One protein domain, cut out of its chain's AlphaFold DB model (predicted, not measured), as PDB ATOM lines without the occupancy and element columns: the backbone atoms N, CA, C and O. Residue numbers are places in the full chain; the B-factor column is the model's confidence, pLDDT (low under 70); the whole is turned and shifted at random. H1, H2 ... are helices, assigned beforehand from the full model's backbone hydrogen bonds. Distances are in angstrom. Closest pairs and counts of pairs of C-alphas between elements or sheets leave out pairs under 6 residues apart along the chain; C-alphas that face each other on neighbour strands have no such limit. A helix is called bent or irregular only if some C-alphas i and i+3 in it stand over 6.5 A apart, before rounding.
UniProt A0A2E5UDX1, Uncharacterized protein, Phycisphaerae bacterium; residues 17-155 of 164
ATOM      1  N   TRP A  17     -13.393  30.703  24.735       89.75
ATOM      2  CA  TRP A  17     -14.824  30.573  24.472       89.75
ATOM      3  C   TRP A  17     -15.190  30.977  23.046       89.75
ATOM      4  O   TRP A  17     -16.037  30.326  22.439       89.75
ATOM      5  N   HIS A  18     -14.512  31.979  22.478       91.38
ATOM      6  CA  HIS A  18     -14.648  32.315  21.057       91.38
ATOM      7  C   HIS A  18     -14.193  31.133  20.195       91.38
ATOM      8  O   HIS A  18     -14.920  30.676  19.316       91.38
ATOM      9  N   LEU A  19     -13.024  30.567  20.506       90.81
ATOM     10  CA  LEU A  19     -12.482  29.403  19.802       90.81
ATOM     11  C   LEU A  19     -13.383  28.173  19.957       90.81
ATOM     12  O   LEU A  19     -13.622  27.439  19.000       90.81
ATOM     13  N   HIS A  20     -13.935  27.973  21.152       88.69
ATOM     14  CA  HIS A  20     -14.893  26.914  21.422       88.69
ATOM     15  C   HIS A  20     -16.180  27.075  20.602       88.69
ATOM     16  O   HIS A  20     -16.698  26.088  20.070       88.69
ATOM     17  N   GLN A  21     -16.684  28.302  20.457       90.62
ATOM     18  CA  GLN A  21     -17.854  28.575  19.632       90.62
ATOM     19  C   GLN A  21     -17.548  28.371  18.141       90.62
ATOM     20  O   GLN A  21     -18.367  27.778  17.447       90.62
ATOM     21  N   LEU A  22     -16.361  28.743  17.645       91.88
ATOM     22  CA  LEU A  22     -15.939  28.422  16.270       91.88
ATOM     23  C   LEU A  22     -15.845  26.905  16.035       91.88
ATOM     24  O   LEU A  22     -16.299  26.406  15.007       91.88
ATOM     25  N   ALA A  23     -15.316  26.159  17.008       89.94
ATOM     26  CA  ALA A  23     -15.204  24.703  16.945       89.94
ATOM     27  C   ALA A  23     -16.574  24.018  16.912       89.94
ATOM     28  O   ALA A  23     -16.836  23.150  16.080       89.94
ATOM     29  N   THR A  24     -17.447  24.380  17.852       86.00
ATOM     30  CA  THR A  24     -18.634  23.584  18.192       86.00
ATOM     31  C   THR A  24     -19.944  24.236  17.798       86.00
ATOM     32  O   THR A  24     -20.960  23.552  17.743       86.00
ATOM     33  N   GLY A  25     -19.952  25.534  17.513       87.56
ATOM     34  CA  GLY A  25     -21.155  26.351  17.352       87.56
ATOM     35  C   GLY A  25     -21.935  26.595  18.636       87.56
ATOM     36  O   GLY A  25     -23.030  27.137  18.567       87.56
ATOM     37  N   HIS A  26     -21.408  26.190  19.793       84.25
ATOM     38  CA  HIS A  26     -22.065  26.382  21.076       84.25
ATOM     39  C   HIS A  26     -21.375  27.476  21.886       84.25
ATOM     40  O   HIS A  26     -20.153  27.487  22.035       84.25
ATOM     41  N   CYS A  27     -22.188  28.365  22.450       80.81
ATOM     42  CA  CYS A  27     -21.786  29.289  23.496       80.81
ATOM     43  C   CYS A  27     -22.459  28.845  24.801       80.81
ATOM     44  O   CYS A  27     -23.684  28.843  24.897       80.81
ATOM     45  N   TYR A  28     -21.672  28.421  25.791       76.25
ATOM     46  CA  TYR A  28     -22.208  28.005  27.096       76.25
ATOM     47  C   TYR A  28     -22.409  29.176  28.062       76.25
ATOM     48  O   TYR A  28     -23.075  29.014  29.081       76.25
ATOM     49  N   VAL A  29     -21.824  30.341  27.767       76.88
ATOM     50  CA  VAL A  29     -21.821  31.489  28.675       76.88
ATOM     51  C   VAL A  29     -22.145  32.757  27.894       76.88
ATOM     52  O   VAL A  29     -21.315  33.255  27.136       76.88
ATOM     53  N   ALA A  30     -23.354  33.278  28.107       76.56
ATOM     54  CA  ALA A  30     -23.820  34.501  27.462       76.56
ATOM     55  C   ALA A  30     -22.869  35.679  27.741       76.56
ATOM     56  O   ALA A  30     -22.471  35.915  28.886       76.56
ATOM     57  N   GLY A  31     -22.519  36.428  26.699       80.31
ATOM     58  CA  GLY A  31     -21.652  37.601  26.761       80.31
ATOM     59  C   GLY A  31     -20.150  37.307  26.808       80.31
ATOM     60  O   GLY A  31     -19.374  38.242  27.028       80.31
ATOM     61  N   VAL A  32     -19.725  36.045  26.649       82.50
ATOM     62  CA  VAL A  32     -18.306  35.637  26.766       82.50
ATOM     63  C   VAL A  32     -17.657  35.296  25.420       82.50
ATOM     64  O   VAL A  32     -16.432  35.395  25.298       82.50
ATOM     65  N   ALA A  33     -18.460  34.929  24.420       88.00
ATOM     66  CA  ALA A  33     -18.020  34.644  23.055       88.00
ATOM     67  C   ALA A  33     -18.753  35.561  22.052       88.00
ATOM     68  O   ALA A  33     -18.925  36.747  22.326       88.00
ATOM     69  N   PHE A  34     -19.186  35.036  20.904       89.19
ATOM     70  CA  PHE A  34     -19.910  35.808  19.889       89.19
ATOM     71  C   PHE A  34     -21.404  35.959  20.196       89.19
ATOM     72  O   PHE A  34     -22.060  36.788  19.574       89.19
ATOM     73  N   ASP A  35     -21.950  35.175  21.134       86.75
ATOM     74  CA  ASP A  35     -23.399  35.037  21.330       86.75
ATOM     75  C   ASP A  35     -24.087  34.742  19.978       86.75
ATOM     76  O   ASP A  35     -23.676  33.804  19.290       86.75
ATOM     77  N   ASP A  36     -25.070  35.556  19.582       84.06
ATOM     78  CA  ASP A  36     -25.776  35.483  18.296       84.06
ATOM     79  C   ASP A  36     -25.176  36.419  17.215       84.06
ATOM     80  O   ASP A  36     -25.761  36.599  16.143       84.06
ATOM     81  N   ASP A  37     -24.021  37.051  17.474       89.56
ATOM     82  CA  ASP A  37     -23.341  37.961  16.540       89.56
ATOM     83  C   ASP A  37     -22.592  37.171  15.449       89.56
ATOM     84  O   ASP A  37     -21.382  36.935  15.504       89.56
ATOM     85  N   MET A  38     -23.345  36.739  14.435       88.31
ATOM     86  CA  MET A  38     -22.820  35.962  13.305       88.31
ATOM     87  C   MET A  38     -21.790  36.730  12.468       88.31
ATOM     88  O   MET A  38     -20.898  36.108  11.895       88.31
ATOM     89  N   GLU A  39     -21.887  38.061  12.398       91.56
ATOM     90  CA  GLU A  39     -20.898  38.887  11.695       91.56
ATOM     91  C   GLU A  39     -19.560  38.869  12.437       91.56
ATOM     92  O   GLU A  39     -18.525  38.637  11.815       91.56
ATOM     93  N   ALA A  40     -19.575  39.023  13.766       92.06
ATOM     94  CA  ALA A  40     -18.369  38.895  14.585       92.06
ATOM     95  C   ALA A  40     -17.744  37.502  14.489       92.06
ATOM     96  O   ALA A  40     -16.523  37.371  14.438       92.06
ATOM     97  N   MET A  41     -18.579  36.463  14.470       93.12
ATOM     98  CA  MET A  41     -18.109  35.088  14.345       93.12
ATOM     99  C   MET A  41     -17.445  34.838  12.987       93.12
ATOM    100  O   MET A  41     -16.415  34.170  12.931       93.12
ATOM    101  N   LYS A  42     -18.005  35.398  11.908       94.25
ATOM    102  CA  LYS A  42     -17.415  35.325  10.569       94.25
ATOM    103  C   LYS A  42     -16.085  36.080  10.496       94.25
ATOM    104  O   LYS A  42     -15.107  35.515  10.027       94.25
ATOM    105  N   GLU A  43     -16.033  37.308  11.013       94.00
ATOM    106  CA  GLU A  43     -14.808  38.120  11.073       94.00
ATOM    107  C   GLU A  43     -13.689  37.392  11.839       94.00
ATOM    108  O   GLU A  43     -12.539  37.349  11.404       94.00
ATOM    109  N   ALA A  44     -14.031  36.766  12.966       93.31
ATOM    110  CA  ALA A  44     -13.083  35.974  13.736       93.31
ATOM    111  C   ALA A  44     -12.623  34.718  13.004       93.31
ATOM    112  O   ALA A  44     -11.454  34.351  13.089       93.31
ATOM    113  N   TRP A  45     -13.535  34.057  12.295       95.12
ATOM    114  CA  TRP A  45     -13.195  32.906  11.481       95.12
ATOM    115  C   TRP A  45     -12.215  33.285  10.371       95.12
ATOM    116  O   TRP A  45     -11.173  32.656  10.282       95.12
ATOM    117  N   GLU A  46     -12.457  34.361   9.620       94.94
ATOM    118  CA  GLU A  46     -11.540  34.843   8.572       94.94
ATOM    119  C   GLU A  46     -10.124  35.132   9.106       94.94
ATOM    120  O   GLU A  46      -9.136  34.890   8.419       94.94
ATOM    121  N   GLN A  47     -10.005  35.604  10.351       92.50
ATOM    122  CA  GLN A  47      -8.709  35.879  10.987       92.50
ATOM    123  C   GLN A  47      -8.005  34.627  11.525       92.50
ATOM    124  O   GLN A  47      -6.780  34.602  11.623       92.50
ATOM    125  N   LEU A  48      -8.768  33.614  11.940       92.75
ATOM    126  CA  LEU A  48      -8.248  32.452  12.663       92.75
ATOM    127  C   LEU A  48      -8.264  31.164  11.842       92.75
ATOM    128  O   LEU A  48      -7.652  30.192  12.273       92.75
ATOM    129  N   GLN A  49      -8.950  31.128  10.699       94.81
ATOM    130  CA  GLN A  49      -9.231  29.925   9.913       94.81
ATOM    131  C   GLN A  49      -7.971  29.099   9.672       94.81
ATOM    132  O   GLN A  49      -7.981  27.905   9.948       94.81
ATOM    133  N   GLU A  50      -6.897  29.712   9.176       93.31
ATOM    134  CA  GLU A  50      -5.670  29.005   8.805       93.31
ATOM    135  C   GLU A  50      -5.026  28.271  10.000       93.31
ATOM    136  O   GLU A  50      -5.034  27.034   9.992       93.31
ATOM    137  N   PRO A  51      -4.581  28.949  11.083       91.88
ATOM    138  CA  PRO A  51      -4.003  28.257  12.237       91.88
ATOM    139  C   PRO A  51      -5.013  27.333  12.936       91.88
ATOM    140  O   PRO A  51      -4.647  26.297  13.497       91.88
ATOM    141  N   PHE A  52      -6.305  27.670  12.895       92.38
ATOM    142  CA  PHE A  52      -7.361  26.835  13.456       92.38
ATOM    143  C   PHE A  52      -7.476  25.506  12.698       92.38
ATOM    144  O   PHE A  52      -7.564  24.439  13.311       92.38
ATOM    145  N   MET A  53      -7.456  25.559  11.367       93.56
ATOM    146  CA  MET A  53      -7.577  24.400  10.491       93.56
ATOM    147  C   MET A  53      -6.339  23.508  10.522       93.56
ATOM    148  O   MET A  53      -6.493  22.287  10.474       93.56
ATOM    149  N   GLU A  54      -5.136  24.068  10.657       91.56
ATOM    150  CA  GLU A  54      -3.911  23.280  10.835       91.56
ATOM    151  C   GLU A  54      -3.998  22.374  12.069       91.56
ATOM    152  O   GLU A  54      -3.792  21.159  11.980       91.56
ATOM    153  N   VAL A  55      -4.394  22.939  13.215       91.06
ATOM    154  CA  VAL A  55      -4.596  22.174  14.455       91.06
ATOM    155  C   VAL A  55      -5.745  21.176  14.295       91.06
ATOM    156  O   VAL A  55      -5.637  20.020  14.721       91.06
ATOM    157  N   TRP A  56      -6.842  21.593  13.655       91.69
ATOM    158  CA  TRP A  56      -8.018  20.744  13.471       91.69
ATOM    159  C   TRP A  56      -7.721  19.511  12.619       91.69
ATOM    160  O   TRP A  56      -8.086  18.411  13.010       91.69
ATOM    161  N   LYS A  57      -7.009  19.640  11.495       92.00
ATOM    162  CA  LYS A  57      -6.661  18.499  10.626       92.00
ATOM    163  C   LYS A  57      -5.786  17.454  11.333       92.00
ATOM    164  O   LYS A  57      -5.786  16.282  10.953       92.00
ATOM    165  N   VAL A  58      -5.021  17.855  12.348       90.31
ATOM    166  CA  VAL A  58      -4.177  16.945  13.138       90.31
ATOM    167  C   VAL A  58      -4.994  16.226  14.211       90.31
ATOM    168  O   VAL A  58      -4.938  15.001  14.314       90.31
ATOM    169  N   GLU A  59      -5.755  16.969  15.015       87.06
ATOM    170  CA  GLU A  59      -6.490  16.414  16.161       87.06
ATOM    171  C   GLU A  59      -7.829  15.780  15.757       87.06
ATOM    172  O   GLU A  59      -8.280  14.815  16.380       87.06
ATOM    173  N   TYR A  60      -8.445  16.322  14.706       88.81
ATOM    174  CA  TYR A  60      -9.815  16.086  14.255       88.81
ATOM    175  C   TYR A  60      -9.900  15.642  12.783       88.81
ATOM    176  O   TYR A  60     -10.827  16.014  12.060       88.81
ATOM    177  N   ALA A  61      -8.920  14.850  12.329       91.88
ATOM    178  CA  ALA A  61      -8.855  14.334  10.961       91.88
ATOM    179  C   ALA A  61     -10.194  13.728  10.509       91.88
ATOM    180  O   ALA A  61     -10.839  13.015  11.276       91.88
ATOM    181  N   GLY A  62     -10.608  14.001   9.271       91.12
ATOM    182  CA  GLY A  62     -11.864  13.514   8.694       91.12
ATOM    183  C   GLY A  62     -13.113  14.293   9.114       91.12
ATOM    184  O   GLY A  62     -14.221  13.821   8.857       91.12
ATOM    185  N   SER A  63     -12.953  15.454   9.753       92.12
ATOM    186  CA  SER A  63     -14.053  16.323  10.195       92.12
ATOM    187  C   SER A  63     -13.729  17.802   9.976       92.12
ATOM    188  O   SER A  63     -12.582  18.160   9.686       92.12
ATOM    189  N   ARG A  64     -14.716  18.686  10.137       93.06
ATOM    190  CA  ARG A  64     -14.513  20.144  10.061       93.06
ATOM    191  C   ARG A  64     -15.164  20.870  11.245       93.06
ATOM    192  O   ARG A  64     -16.180  20.398  11.758       93.06
ATOM    193  N   PRO A  65     -14.605  22.011  11.693       92.56
ATOM    194  CA  PRO A  65     -15.210  22.788  12.763       92.56
ATOM    195  C   PRO A  65     -16.510  23.435  12.309       92.56
ATOM    196  O   PRO A  65     -16.764  23.617  11.120       92.56
ATOM    197  N   TYR A  66     -17.340  23.826  13.271       89.62
ATOM    198  CA  TYR A  66     -18.617  24.457  12.969       89.62
ATOM    199  C   TYR A  66     -18.486  25.708  12.098       89.62
ATOM    200  O   TYR A  66     -19.264  25.862  11.162       89.62
ATOM    201  N   ALA A  67     -17.520  26.580  12.380       92.38
ATOM    202  CA  ALA A  67     -17.318  27.795  11.599       92.38
ATOM    203  C   ALA A  67     -17.048  27.489  10.115       92.38
ATOM    204  O   ALA A  67     -17.610  28.147   9.246       92.38
ATOM    205  N   TRP A  68     -16.310  26.415   9.822       94.31
ATOM    206  CA  TRP A  68     -16.106  25.948   8.451       94.31
ATOM    207  C   TRP A  68     -17.427  25.539   7.786       94.31
ATOM    208  O   TRP A  68     -17.745  25.998   6.692       94.31
ATOM    209  N   TRP A  69     -18.252  24.744   8.475       90.19
ATOM    210  CA  TRP A  69     -19.584  24.369   7.982       90.19
ATOM    211  C   TRP A  69     -20.508  25.570   7.771       90.19
ATOM    212  O   TRP A  69     -21.367  25.544   6.898       90.19
ATOM    213  N   MET A  70     -20.352  26.606   8.592       89.25
ATOM    214  CA  MET A  70     -21.189  27.797   8.558       89.25
ATOM    215  C   MET A  70     -20.795  28.769   7.438       89.25
ATOM    216  O   MET A  70     -21.674  29.384   6.834       89.25
ATOM    217  N   PHE A  71     -19.494  28.939   7.186       91.81
ATOM    218  CA  PHE A  71     -18.983  30.034   6.356       91.81
ATOM    219  C   PHE A  71     -18.274  29.588   5.073       91.81
ATOM    220  O   PHE A  71     -18.176  30.393   4.151       91.81
ATOM    221  N   GLU A  72     -17.800  28.341   4.991       94.12
ATOM    222  CA  GLU A  72     -16.930  27.877   3.898       94.12
ATOM    223  C   GLU A  72     -17.395  26.630   3.166       94.12
ATOM    224  O   GLU A  72     -16.942  26.392   2.046       94.12
ATOM    225  N   ALA A  73     -18.252  25.811   3.775       92.00
ATOM    226  CA  ALA A  73     -18.706  24.588   3.137       92.00
ATOM    227  C   ALA A  73     -19.341  24.907   1.768       92.00
ATOM    228  O   ALA A  73     -20.342  25.628   1.721       92.00
ATOM    229  N   PRO A  74     -18.786  24.381   0.655       93.38
ATOM    230  CA  PRO A  74     -19.241  24.745  -0.689       93.38
ATOM    231  C   PRO A  74     -20.667  24.268  -0.973       93.38
ATOM    232  O   PRO A  74     -21.367  24.857  -1.793       93.38
ATOM    233  N   GLU A  75     -21.112  23.213  -0.291       89.81
ATOM    234  CA  GLU A  75     -22.455  22.664  -0.422       89.81
ATOM    235  C   GLU A  75     -22.914  21.976   0.870       89.81
ATOM    236  O   GLU A  75     -22.146  21.723   1.798       89.81
ATOM    237  N   SER A  76     -24.210  21.688   0.954       85.12
ATOM    238  CA  SER A  76     -24.785  20.939   2.067       85.12
ATOM    239  C   SER A  76     -24.456  19.449   1.982       85.12
ATOM    240  O   SER A  76     -24.376  18.876   0.897       85.12
ATOM    241  N   ARG A  77     -24.377  18.788   3.140       87.44
ATOM    242  CA  ARG A  77     -24.309  17.322   3.211       87.44
ATOM    243  C   ARG A  77     -25.551  16.678   2.604       87.44
ATOM    244  O   ARG A  77     -26.675  17.101   2.872       87.44
ATOM    245  N   LEU A  78     -25.341  15.606   1.846       86.31
ATOM    246  CA  LEU A  78     -26.420  14.827   1.251       86.31
ATOM    247  C   LEU A  78     -27.205  14.069   2.323       86.31
ATOM    248  O   LEU A  78     -26.631  13.451   3.226       86.31
ATOM    249  N   ARG A  79     -28.528  14.082   2.184       87.12
ATOM    250  CA  ARG A  79     -29.436  13.235   2.958       87.12
ATOM    251  C   ARG A  79     -29.430  11.824   2.357       87.12
ATOM    252  O   ARG A  79     -29.519  11.680   1.142       87.12
ATOM    253  N   ILE A  80     -29.282  10.794   3.188       88.69
ATOM    254  CA  ILE A  80     -29.123   9.393   2.749       88.69
ATOM    255  C   ILE A  80     -30.315   8.495   3.101       88.69
ATOM    256  O   ILE A  80     -30.339   7.341   2.688       88.69
ATOM    257  N   ASP A  81     -31.324   9.022   3.795       86.31
ATOM    258  CA  ASP A  81     -32.566   8.301   4.126       86.31
ATOM    259  C   ASP A  81     -33.617   8.311   2.990       86.31
ATOM    260  O   ASP A  81     -34.747   7.857   3.183       86.31
ATOM    261  N   GLY A  82     -33.277   8.863   1.819       84.44
ATOM    262  CA  GLY A  82     -34.152   8.942   0.643       84.44
ATOM    263  C   GLY A  82     -35.285   9.973   0.727       84.44
ATOM    264  O   GLY A  82     -36.088  10.061  -0.201       84.44
ATOM    265  N   LYS A  83     -35.380  10.759   1.805       84.19
ATOM    266  CA  LYS A  83     -36.384  11.824   1.942       84.19
ATOM    267  C   LYS A  83     -35.863  13.139   1.356       84.19
ATOM    268  O   LYS A  83     -34.660  13.352   1.229       84.19
ATOM    269  N   GLN A  84     -36.779  14.053   1.040       78.31
ATOM    270  CA  GLN A  84     -36.432  15.391   0.555       78.31
ATOM    271  C   GLN A  84     -35.564  16.132   1.583       78.31
ATOM    272  O   GLN A  84     -35.824  16.062   2.794       78.31
ATOM    273  N   HIS A  85     -34.523  16.834   1.128       74.56
ATOM    274  CA  HIS A  85     -33.706  17.620   2.039       74.56
ATOM    275  C   HIS A  85     -34.544  18.798   2.562       74.56
ATOM    276  O   HIS A  85     -35.243  19.448   1.785       74.56
ATOM    277  N   PRO A  86     -34.510  19.123   3.863       73.38
ATOM    278  CA  PRO A  86     -35.402  20.150   4.389       73.38
ATOM    279  C   PRO A  86     -35.184  21.572   3.836       73.38
ATOM    280  O   PRO A  86     -36.076  22.407   3.962       73.38
ATOM    281  N   PHE A  87     -34.021  21.857   3.234       68.12
ATOM    282  CA  PHE A  87     -33.790  23.092   2.462       68.12
ATOM    283  C   PHE A  87     -34.582  23.147   1.156       68.12
ATOM    284  O   PHE A  87     -34.904  24.240   0.694       68.12
ATOM    285  N   ASP A  88     -34.884  21.992   0.568       75.50
ATOM    286  CA  ASP A  88     -35.618  21.909  -0.691       75.50
ATOM    287  C   ASP A  88     -37.116  22.133  -0.467       75.50
ATOM    288  O   ASP A  88     -37.864  22.250  -1.432       75.50
ATOM    289  N   ASN A  89     -37.570  22.178   0.795       76.25
ATOM    290  CA  ASN A  89     -38.945  22.510   1.131       76.25
ATOM    291  C   ASN A  89     -39.146  24.040   1.045       76.25
ATOM    292  O   ASN A  89     -38.683  24.765   1.935       76.25
ATOM    293  N   PRO A  90     -39.869  24.550   0.027       78.69
ATOM    294  CA  PRO A  90     -40.073  25.986  -0.157       78.69
ATOM    295  C   PRO A  90     -40.922  26.621   0.953       78.69
ATOM    296  O   PRO A  90     -40.846  27.831   1.162       78.69
ATOM    297  N   GLU A  91     -41.708  25.829   1.686       80.19
ATOM    298  CA  GLU A  91     -42.563  26.309   2.779       80.19
ATOM    299  C   GLU A  91     -41.774  26.570   4.068       80.19
ATOM    300  O   GLU A  91     -42.276  27.189   5.015       80.19
ATOM    301  N   ARG A  92     -40.516  26.117   4.130       72.44
ATOM    302  CA  ARG A  92     -39.696  26.259   5.324       72.44
ATOM    303  C   ARG A  92     -39.202  27.697   5.483       72.44
ATOM    304  O   ARG A  92     -38.376  28.190   4.719       72.44
ATOM    305  N   LYS A  93     -39.671  28.358   6.546       65.56
ATOM    306  CA  LYS A  93     -39.274  29.736   6.893       65.56
ATOM    307  C   LYS A  93     -37.856  29.841   7.452       65.56
ATOM    308  O   LYS A  93     -37.224  30.881   7.296       65.56
ATOM    309  N   ASP A  94     -37.362  28.782   8.093       64.12
ATOM    310  CA  ASP A  94     -36.021  28.754   8.671       64.12
ATOM    311  C   ASP A  94     -35.068  27.904   7.822       64.12
ATOM    312  O   ASP A  94     -35.101  26.672   7.853       64.12
ATOM    313  N   LYS A  95     -34.221  28.588   7.050       59.97
ATOM    314  CA  LYS A  95     -33.143  27.983   6.256       59.97
ATOM    315  C   LYS A  95     -31.841  27.852   7.054       59.97
ATOM    316  O   LYS A  95     -30.813  27.513   6.491       59.97
ATOM    317  N   ARG A  96     -31.837  28.117   8.365       59.53
ATOM    318  CA  ARG A  96     -30.634  27.983   9.205       59.53
ATOM    319  C   ARG A  96     -30.354  26.541   9.638       59.53
ATOM    320  O   ARG A  96     -29.443  26.313  10.433       59.53
ATOM    321  N   LEU A  97     -31.075  25.551   9.108       51.78
ATOM    322  CA  LEU A  97     -30.792  24.141   9.380       51.78
ATOM    323  C   LEU A  97     -29.603  23.628   8.575       51.78
ATOM    324  O   LEU A  97     -29.721  23.099   7.476       51.78
ATOM    325  N   TYR A  98     -28.438  23.847   9.167       56.75
ATOM    326  CA  TYR A  98     -27.137  23.802   8.529       56.75
ATOM    327  C   TYR A  98     -26.501  22.393   8.507       56.75
ATOM    328  O   TYR A  98     -26.338  21.752   9.547       56.75
ATOM    329  N   TYR A  99     -26.081  21.970   7.305       56.09
ATOM    330  CA  TYR A  99     -24.877  21.173   6.990       56.09
ATOM    331  C   TYR A  99     -24.579  19.951   7.889       56.09
ATOM    332  O   TYR A  99     -23.428  19.627   8.169       56.09
ATOM    333  N   GLY A 100     -25.618  19.227   8.317       47.09
ATOM    334  CA  GLY A 100     -25.496  17.920   8.973       47.09
ATOM    335  C   GLY A 100     -25.184  17.917  10.480       47.09
ATOM    336  O   GLY A 100     -24.560  16.966  10.959       47.09
ATOM    337  N   LYS A 101     -25.623  18.919  11.253       52.12
ATOM    338  CA  LYS A 101     -25.555  18.880  12.731       52.12
ATOM    339  C   LYS A 101     -26.824  18.318  13.411       52.12
ATOM    340  O   LYS A 101     -27.918  18.730  13.045       52.12
ATOM    341  N   PRO A 102     -26.702  17.520  14.495       39.25
ATOM    342  CA  PRO A 102     -27.685  17.417  15.593       39.25
ATOM    343  C   PRO A 102     -27.370  18.482  16.692       39.25
ATOM    344  O   PRO A 102     -26.237  18.942  16.767       39.25
ATOM    345  N   ARG A 103     -28.231  18.959  17.617       41.91
ATOM    346  CA  ARG A 103     -29.439  18.382  18.250       41.91
ATOM    347  C   ARG A 103     -30.398  19.412  18.923       41.91
ATOM    348  O   ARG A 103     -31.301  18.975  19.621       41.91
ATOM    349  N   ILE A 104     -30.214  20.739  18.842       36.94
ATOM    350  CA  ILE A 104     -30.918  21.656  19.791       36.94
ATOM    351  C   ILE A 104     -31.918  22.636  19.147       36.94
ATOM    352  O   ILE A 104     -32.826  23.093  19.830       36.94
ATOM    353  N   MET A 105     -31.851  22.894  17.837       41.72
ATOM    354  CA  MET A 105     -32.804  23.790  17.152       41.72
ATOM    355  C   MET A 105     -33.356  23.157  15.876       41.72
ATOM    356  O   MET A 105     -33.153  23.644  14.770       41.72
ATOM    357  N   ILE A 106     -33.989  22.002  16.038       47.59
ATOM    358  CA  ILE A 106     -34.442  21.139  14.952       47.59
ATOM    359  C   ILE A 106     -35.925  20.823  15.175       47.59
ATOM    360  O   ILE A 106     -36.341  20.547  16.301       47.59
ATOM    361  N   GLY A 107     -36.741  20.889  14.120       51.97
ATOM    362  CA  GLY A 107     -38.111  20.375  14.182       51.97
ATOM    363  C   GLY A 107     -38.081  18.851  14.320       51.97
ATOM    364  O   GLY A 107     -37.087  18.221  13.978       51.97
ATOM    365  N   LYS A 108     -39.159  18.218  14.798       53.44
ATOM    366  CA  LYS A 108     -39.203  16.756  15.020       53.44
ATOM    367  C   LYS A 108     -38.685  15.931  13.820       53.44
ATOM    368  O   LYS A 108     -38.064  14.893  14.034       53.44
ATOM    369  N   ASP A 109     -38.885  16.422  12.595       54.44
ATOM    370  CA  ASP A 109     -38.448  15.773  11.354       54.44
ATOM    371  C   ASP A 109     -36.934  15.778  11.109       54.44
ATOM    372  O   ASP A 109     -36.421  14.784  10.593       54.44
ATOM    373  N   ASP A 110     -36.187  16.824  11.487       61.25
ATOM    374  CA  ASP A 110     -34.737  16.830  11.221       61.25
ATOM    375  C   ASP A 110     -33.948  16.014  12.257       61.25
ATOM    376  O   ASP A 110     -32.789  15.684  12.026       61.25
ATOM    377  N   PHE A 111     -34.579  15.602  13.369       59.72
ATOM    378  CA  PHE A 111     -33.974  14.668  14.329       59.72
ATOM    379  C   PHE A 111     -33.820  13.253  13.768       59.72
ATOM    380  O   PHE A 111     -32.978  12.502  14.254       59.72
ATOM    381  N   MET A 112     -34.644  12.892  12.784       69.88
ATOM    382  CA  MET A 112     -34.660  11.562  12.166       69.88
ATOM    383  C   MET A 112     -34.003  11.553  10.783       69.88
ATOM    384  O   MET A 112     -34.071  10.542  10.090       69.88
ATOM    385  N   ALA A 113     -33.429  12.678  10.350       76.19
ATOM    386  CA  ALA A 113     -32.748  12.761   9.070       76.19
ATOM    387  C   ALA A 113     -31.367  12.105   9.161       76.19
ATOM    388  O   ALA A 113     -30.541  12.468  10.002       76.19
ATOM    389  N   GLU A 114     -31.105  11.160   8.264       82.69
ATOM    390  CA  GLU A 114     -29.774  10.581   8.111       82.69
ATOM    391  C   GLU A 114     -29.005  11.343   7.034       82.69
ATOM    392  O   GLU A 114     -29.481  11.522   5.911       82.69
ATOM    393  N   TYR A 115     -27.793  11.774   7.374       84.62
ATOM    394  CA  TYR A 115     -26.899  12.503   6.479       84.62
ATOM    395  C   TYR A 115     -25.643  11.687   6.195       84.62
ATOM    396  O   TYR A 115     -25.154  10.963   7.064       84.62
ATOM    397  N   GLU A 116     -25.065  11.855   5.005       88.56
ATOM    398  CA  GLU A 116     -23.750  11.296   4.679       88.56
ATOM    399  C   GLU A 116     -22.726  11.704   5.744       88.56
ATOM    400  O   GLU A 116     -22.738  12.853   6.155       88.56
ATOM    401  N   GLY A 117     -21.855  10.818   6.232       87.69
ATOM    402  CA  GLY A 117     -20.873  11.190   7.266       87.69
ATOM    403  C   GLY A 117     -19.908  12.298   6.812       87.69
ATOM    404  O   GLY A 117     -19.631  12.416   5.620       87.69
ATOM    405  N   GLU A 118     -19.349  13.075   7.749       90.88
ATOM    406  CA  GLU A 118     -18.436  14.191   7.426       90.88
ATOM    407  C   GLU A 118     -17.251  13.756   6.557       90.88
ATOM    408  O   GLU A 118     -16.997  14.355   5.517       90.88
ATOM    409  N   LEU A 119     -16.581  12.654   6.908       91.19
ATOM    410  CA  LEU A 119     -15.489  12.114   6.097       91.19
ATOM    411  C   LEU A 119     -15.934  11.796   4.662       91.19
ATOM    412  O   LEU A 119     -15.205  12.070   3.713       91.19
ATOM    413  N   LYS A 120     -17.127  11.212   4.501       93.62
ATOM    414  CA  LYS A 120     -17.673  10.853   3.186       93.62
ATOM    415  C   LYS A 120     -17.949  12.105   2.354       93.62
ATOM    416  O   LYS A 120     -17.599  12.120   1.179       93.62
ATOM    417  N   TYR A 121     -18.499  13.147   2.975       93.44
ATOM    418  CA  TYR A 121     -18.676  14.459   2.355       93.44
ATOM    419  C   TYR A 121     -17.333  15.044   1.890       93.44
ATOM    420  O   TYR A 121     -17.185  15.412   0.727       93.44
ATOM    421  N   LEU A 122     -16.319  15.059   2.763       94.88
ATOM    422  CA  LEU A 122     -15.012  15.632   2.428       94.88
ATOM    423  C   LEU A 122     -14.306  14.856   1.310       94.88
ATOM    424  O   LEU A 122     -13.701  15.467   0.433       94.88
ATOM    425  N   LEU A 123     -14.416  13.523   1.311       96.00
ATOM    426  CA  LEU A 123     -13.906  12.668   0.236       96.00
ATOM    427  C   LEU A 123     -14.606  12.954  -1.095       96.00
ATOM    428  O   LEU A 123     -13.936  13.089  -2.114       96.00
ATOM    429  N   ARG A 124     -15.940  13.066  -1.087       96.75
ATOM    430  CA  ARG A 124     -16.746  13.322  -2.289       96.75
ATOM    431  C   ARG A 124     -16.379  14.643  -2.964       96.75
ATOM    432  O   ARG A 124     -16.418  14.724  -4.187       96.75
ATOM    433  N   LEU A 125     -16.004  15.643  -2.173       96.50
ATOM    434  CA  LEU A 125     -15.638  16.973  -2.658       96.50
ATOM    435  C   LEU A 125     -14.134  17.183  -2.859       96.50
ATOM    436  O   LEU A 125     -13.727  18.272  -3.246       96.50
ATOM    437  N   GLY A 126     -13.297  16.179  -2.579       96.94
ATOM    438  CA  GLY A 126     -11.840  16.331  -2.662       96.94
ATOM    439  C   GLY A 126     -11.273  17.357  -1.673       96.94
ATOM    440  O   GLY A 126     -10.214  17.925  -1.915       96.94
ATOM    441  N   LEU A 127     -11.969  17.602  -0.557       95.81
ATOM    442  CA  LEU A 127     -11.595  18.586   0.471       95.81
ATOM    443  C   LEU A 127     -10.737  17.988   1.595       95.81
ATOM    444  O   LEU A 127     -10.508  18.638   2.619       95.81
ATOM    445  N   ILE A 128     -10.317  16.733   1.442       95.69
ATOM    446  CA  ILE A 128      -9.510  15.998   2.410       95.69
ATOM    447  C   ILE A 128      -8.188  15.564   1.788       95.69
ATOM    448  O   ILE A 128      -8.141  15.052   0.671       95.69
ATOM    449  N   GLU A 129      -7.111  15.754   2.538       95.50
ATOM    450  CA  GLU A 129      -5.767  15.356   2.128       95.50
ATOM    451  C   GLU A 129      -5.530  13.862   2.393       95.50
ATOM    452  O   GLU A 129      -6.107  13.274   3.313       95.50
ATOM    453  N   ALA A 130      -4.636  13.234   1.625       96.06
ATOM    454  CA  ALA A 130      -4.312  11.813   1.791       96.06
ATOM    455  C   ALA A 130      -3.793  11.487   3.206       96.06
ATOM    456  O   ALA A 130      -4.172  10.468   3.792       96.06
ATOM    457  N   ASP A 131      -2.992  12.384   3.782       95.81
ATOM    458  CA  ASP A 131      -2.482  12.250   5.147       95.81
ATOM    459  C   ASP A 131      -3.596  12.347   6.191       95.81
ATOM    460  O   ASP A 131      -3.589  11.616   7.185       95.81
ATOM    461  N   GLU A 132      -4.600  13.193   5.954       94.06
ATOM    462  CA  GLU A 132      -5.769  13.303   6.824       94.06
ATOM    463  C   GLU A 132      -6.600  12.007   6.791       94.06
ATOM    464  O   GLU A 132      -6.985  11.486   7.840       94.06
ATOM    465  N   VAL A 133      -6.791  11.412   5.606       95.12
ATOM    466  CA  VAL A 133      -7.452  10.102   5.463       95.12
ATOM    467  C   VAL A 133      -6.684   9.010   6.212       95.12
ATOM    468  O   VAL A 133      -7.296   8.178   6.888       95.12
ATOM    469  N   LYS A 134      -5.350   8.997   6.107       95.19
ATOM    470  CA  LYS A 134      -4.499   8.029   6.812       95.19
ATOM    471  C   LYS A 134      -4.658   8.156   8.329       95.19
ATOM    472  O   LYS A 134      -4.954   7.158   8.986       95.19
ATOM    473  N   ARG A 135      -4.565   9.377   8.870       92.69
ATOM    474  CA  ARG A 135      -4.754   9.653  10.307       92.69
ATOM    475  C   ARG A 135      -6.136   9.236  10.800       92.69
ATOM    476  O   ARG A 135      -6.245   8.654  11.877       92.69
ATOM    477  N   PHE A 136      -7.185   9.480  10.011       90.12
ATOM    478  CA  PHE A 136      -8.536   9.041  10.362       90.12
ATOM    479  C   PHE A 136      -8.626   7.516  10.499       90.12
ATOM    480  O   PHE A 136      -9.237   7.019  11.444       90.12
ATOM    481  N   LYS A 137      -8.006   6.762   9.581       92.19
ATOM    482  CA  LYS A 137      -8.001   5.289   9.626       92.19
ATOM    483  C   LYS A 137      -7.239   4.748  10.833       92.19
ATOM    484  O   LYS A 137      -7.686   3.784  11.443       92.19
ATOM    485  N   GLU A 138      -6.111   5.365  11.179       92.56
ATOM    486  CA  GLU A 138      -5.305   4.983  12.346       92.56
ATOM    487  C   GLU A 138      -6.025   5.284  13.664       92.56
ATOM    488  O   GLU A 138      -5.887   4.547  14.642       92.56
ATOM    489  N   LYS A 139      -6.806   6.369  13.700       87.44
ATOM    490  CA  LYS A 139      -7.501   6.816  14.903       87.44
ATOM    491  C   LYS A 139      -8.881   7.388  14.573       87.44
ATOM    492  O   LYS A 139      -9.044   8.613  14.515       87.44
ATOM    493  N   PRO A 140      -9.896   6.518  14.430       80.56
ATOM    494  CA  PRO A 140     -11.262   6.957  14.208       80.56
ATOM    495  C   PRO A 140     -11.722   7.852  15.361       80.56
ATOM    496  O   PRO A 140     -11.556   7.534  16.540       80.56
ATOM    497  N   GLN A 141     -12.325   8.982  15.015       69.06
ATOM    498  CA  GLN A 141     -12.673  10.083  15.922       69.06
ATOM    499  C   GLN A 141     -13.775   9.766  16.956       69.06
ATOM    500  O   GLN A 141     -14.227  10.650  17.677       69.06
ATOM    501  N   HIS A 142     -14.231   8.519  17.072       56.22
ATOM    502  CA  HIS A 142     -15.518   8.173  17.685       56.22
ATOM    503  C   HIS A 142     -15.637   8.367  19.211       56.22
ATOM    504  O   HIS A 142     -16.706   8.114  19.756       56.22
ATOM    505  N   SER A 143     -14.598   8.825  19.920       52.78
ATOM    506  CA  SER A 143     -14.613   8.881  21.395       52.78
ATOM    507  C   SER A 143     -14.202  10.206  22.042       52.78
ATOM    508  O   SER A 143     -14.335  10.339  23.258       52.78
ATOM    509  N   LYS A 144     -13.713  11.206  21.293       59.16
ATOM    510  CA  LYS A 144     -13.238  12.472  21.886       59.16
ATOM    511  C   LYS A 144     -14.044  13.652  21.369       59.16
ATOM    512  O   LYS A 144     -13.836  14.111  20.254       59.16
ATOM    513  N   GLY A 145     -14.943  14.164  22.208       63.47
ATOM    514  CA  GLY A 145     -15.675  15.390  21.903       63.47
ATOM    515  C   GLY A 145     -14.734  16.587  21.665       63.47
ATOM    516  O   GLY A 145     -13.620  16.623  22.206       63.47
ATOM    517  N   PRO A 146     -15.183  17.609  20.916       63.25
ATOM    518  CA  PRO A 146     -14.388  18.796  20.571       63.25
ATOM    519  C   PRO A 146     -14.026  19.679  21.780       63.25
ATOM    520  O   PRO A 146     -13.296  20.656  21.649       63.25
ATOM    521  N   GLN A 147     -14.486  19.333  22.985       65.00
ATOM    522  CA  GLN A 147     -14.221  20.075  24.221       65.00
ATOM    523  C   GLN A 147     -12.721  20.213  24.536       65.00
ATOM    524  O   GLN A 147     -12.318  21.221  25.105       65.00
ATOM    525  N   ARG A 148     -11.879  19.249  24.132       65.25
ATOM    526  CA  ARG A 148     -10.415  19.331  24.320       65.25
ATOM    527  C   ARG A 148      -9.680  20.087  23.207       65.25
ATOM    528  O   ARG A 148      -8.499  20.381  23.381       65.25
ATOM    529  N   ALA A 149     -10.357  20.417  22.105       64.12
ATOM    530  CA  ALA A 149      -9.780  21.199  21.013       64.12
ATOM    531  C   ALA A 149      -9.426  22.610  21.488       64.12
ATOM    532  O   ALA A 149      -8.338  23.096  21.206       64.12
ATOM    533  N   GLY A 150     -10.327  23.231  22.261       67.00
ATOM    534  CA  GLY A 150     -10.234  24.640  22.648       67.00
ATOM    535  C   GLY A 150      -8.925  24.997  23.349       67.00
ATOM    536  O   GLY A 150      -8.274  25.955  22.953       67.00
ATOM    537  N   SER A 151      -8.487  24.198  24.328       71.94
ATOM    538  CA  SER A 151      -7.273  24.503  25.098       71.94
ATOM    539  C   SER A 151      -5.986  24.343  24.283       71.94
ATOM    540  O   SER A 151      -5.094  25.180  24.385       71.94
ATOM    541  N   LYS A 152      -5.879  23.294  23.452       76.00
ATOM    542  CA  LYS A 152      -4.712  23.110  22.569       76.00
ATOM    543  C   LYS A 152      -4.660  24.184  21.492       76.00
ATOM    544  O   LYS A 152      -3.603  24.738  21.228       76.00
ATOM    545  N   LEU A 153      -5.812  24.485  20.907       73.75
ATOM    546  CA  LEU A 153      -5.941  25.451  19.830       73.75
ATOM    547  C   LEU A 153      -5.673  26.875  20.327       73.75
ATOM    548  O   LEU A 153      -4.965  27.619  19.659       73.75
ATOM    549  N   LEU A 154      -6.121  27.222  21.539       77.56
ATOM    550  CA  LEU A 154      -5.723  28.466  22.199       77.56
ATOM    551  C   LEU A 154      -4.204  28.534  22.395       77.56
ATOM    552  O   LEU A 154      -3.610  29.554  22.066       77.56
ATOM    553  N   ALA A 155      -3.573  27.461  22.882       80.31
ATOM    554  CA  ALA A 155      -2.126  27.433  23.084       80.31
ATOM    555  C   ALA A 155      -1.353  27.600  21.762       80.31
ATOM    556  O   ALA A 155      -0.384  28.356  21.711       80.31
TER     557      ALA A 155
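Overview. This is residues 17 to 155 of the 164 residues of an uncharacterized protein of Phycisphaerae bacterium (UniProt A0A2E5UDX1). Short crossed helices, H1, H3, H6 and the sharply bent H2, cluster together, with H4 and H5 along one side; the long loop of residues 72 to 117 reaches away, and its residues 88 to 93 stick out. The 139 printed residues include six named helices, H1 to H6, and no named strand: all helix, with 62 residues in named elements. The whole is compact, radius of gyration of the C-alphas 15.5 A, spans 45 by 39 by 25 A.

Along the chain. H1, residues 17 to 24, begins at C-alpha 17 (-14.824, 30.573, 24.472). H2, residues 38 to 59, assigned as one helix by its hydrogen bonds, is bent, C-alphas 47 and 50 being 7.8 A apart; its arms are H2a, 38 to 47, and H2b, 50 to 59. H3 is 66 to 71, H4 118 to 124, H5 130 to 138. H6, 146 to 155, 15.2 A long, ends at C-alpha 155 (-2.126, 27.433, 23.084).

Arrangement. H2a touches H3, closest C-alphas Trp 45 and Ala 67, 6.6 A. H1 touches H6, closest C-alphas His 20 and Gly 150, 5.3 A. H4 and H5 are near each other. O i to N i+4 pairs are within hydrogen-bond range throughout H1, H2a, H3, H4 and H5, in 5 of 6 in H2b and 3 of 6 in H6.

Size, cuts and confidence. The printed part has no cut. Residues 87, 93 to 112 and 141 to 150 are under pLDDT 70.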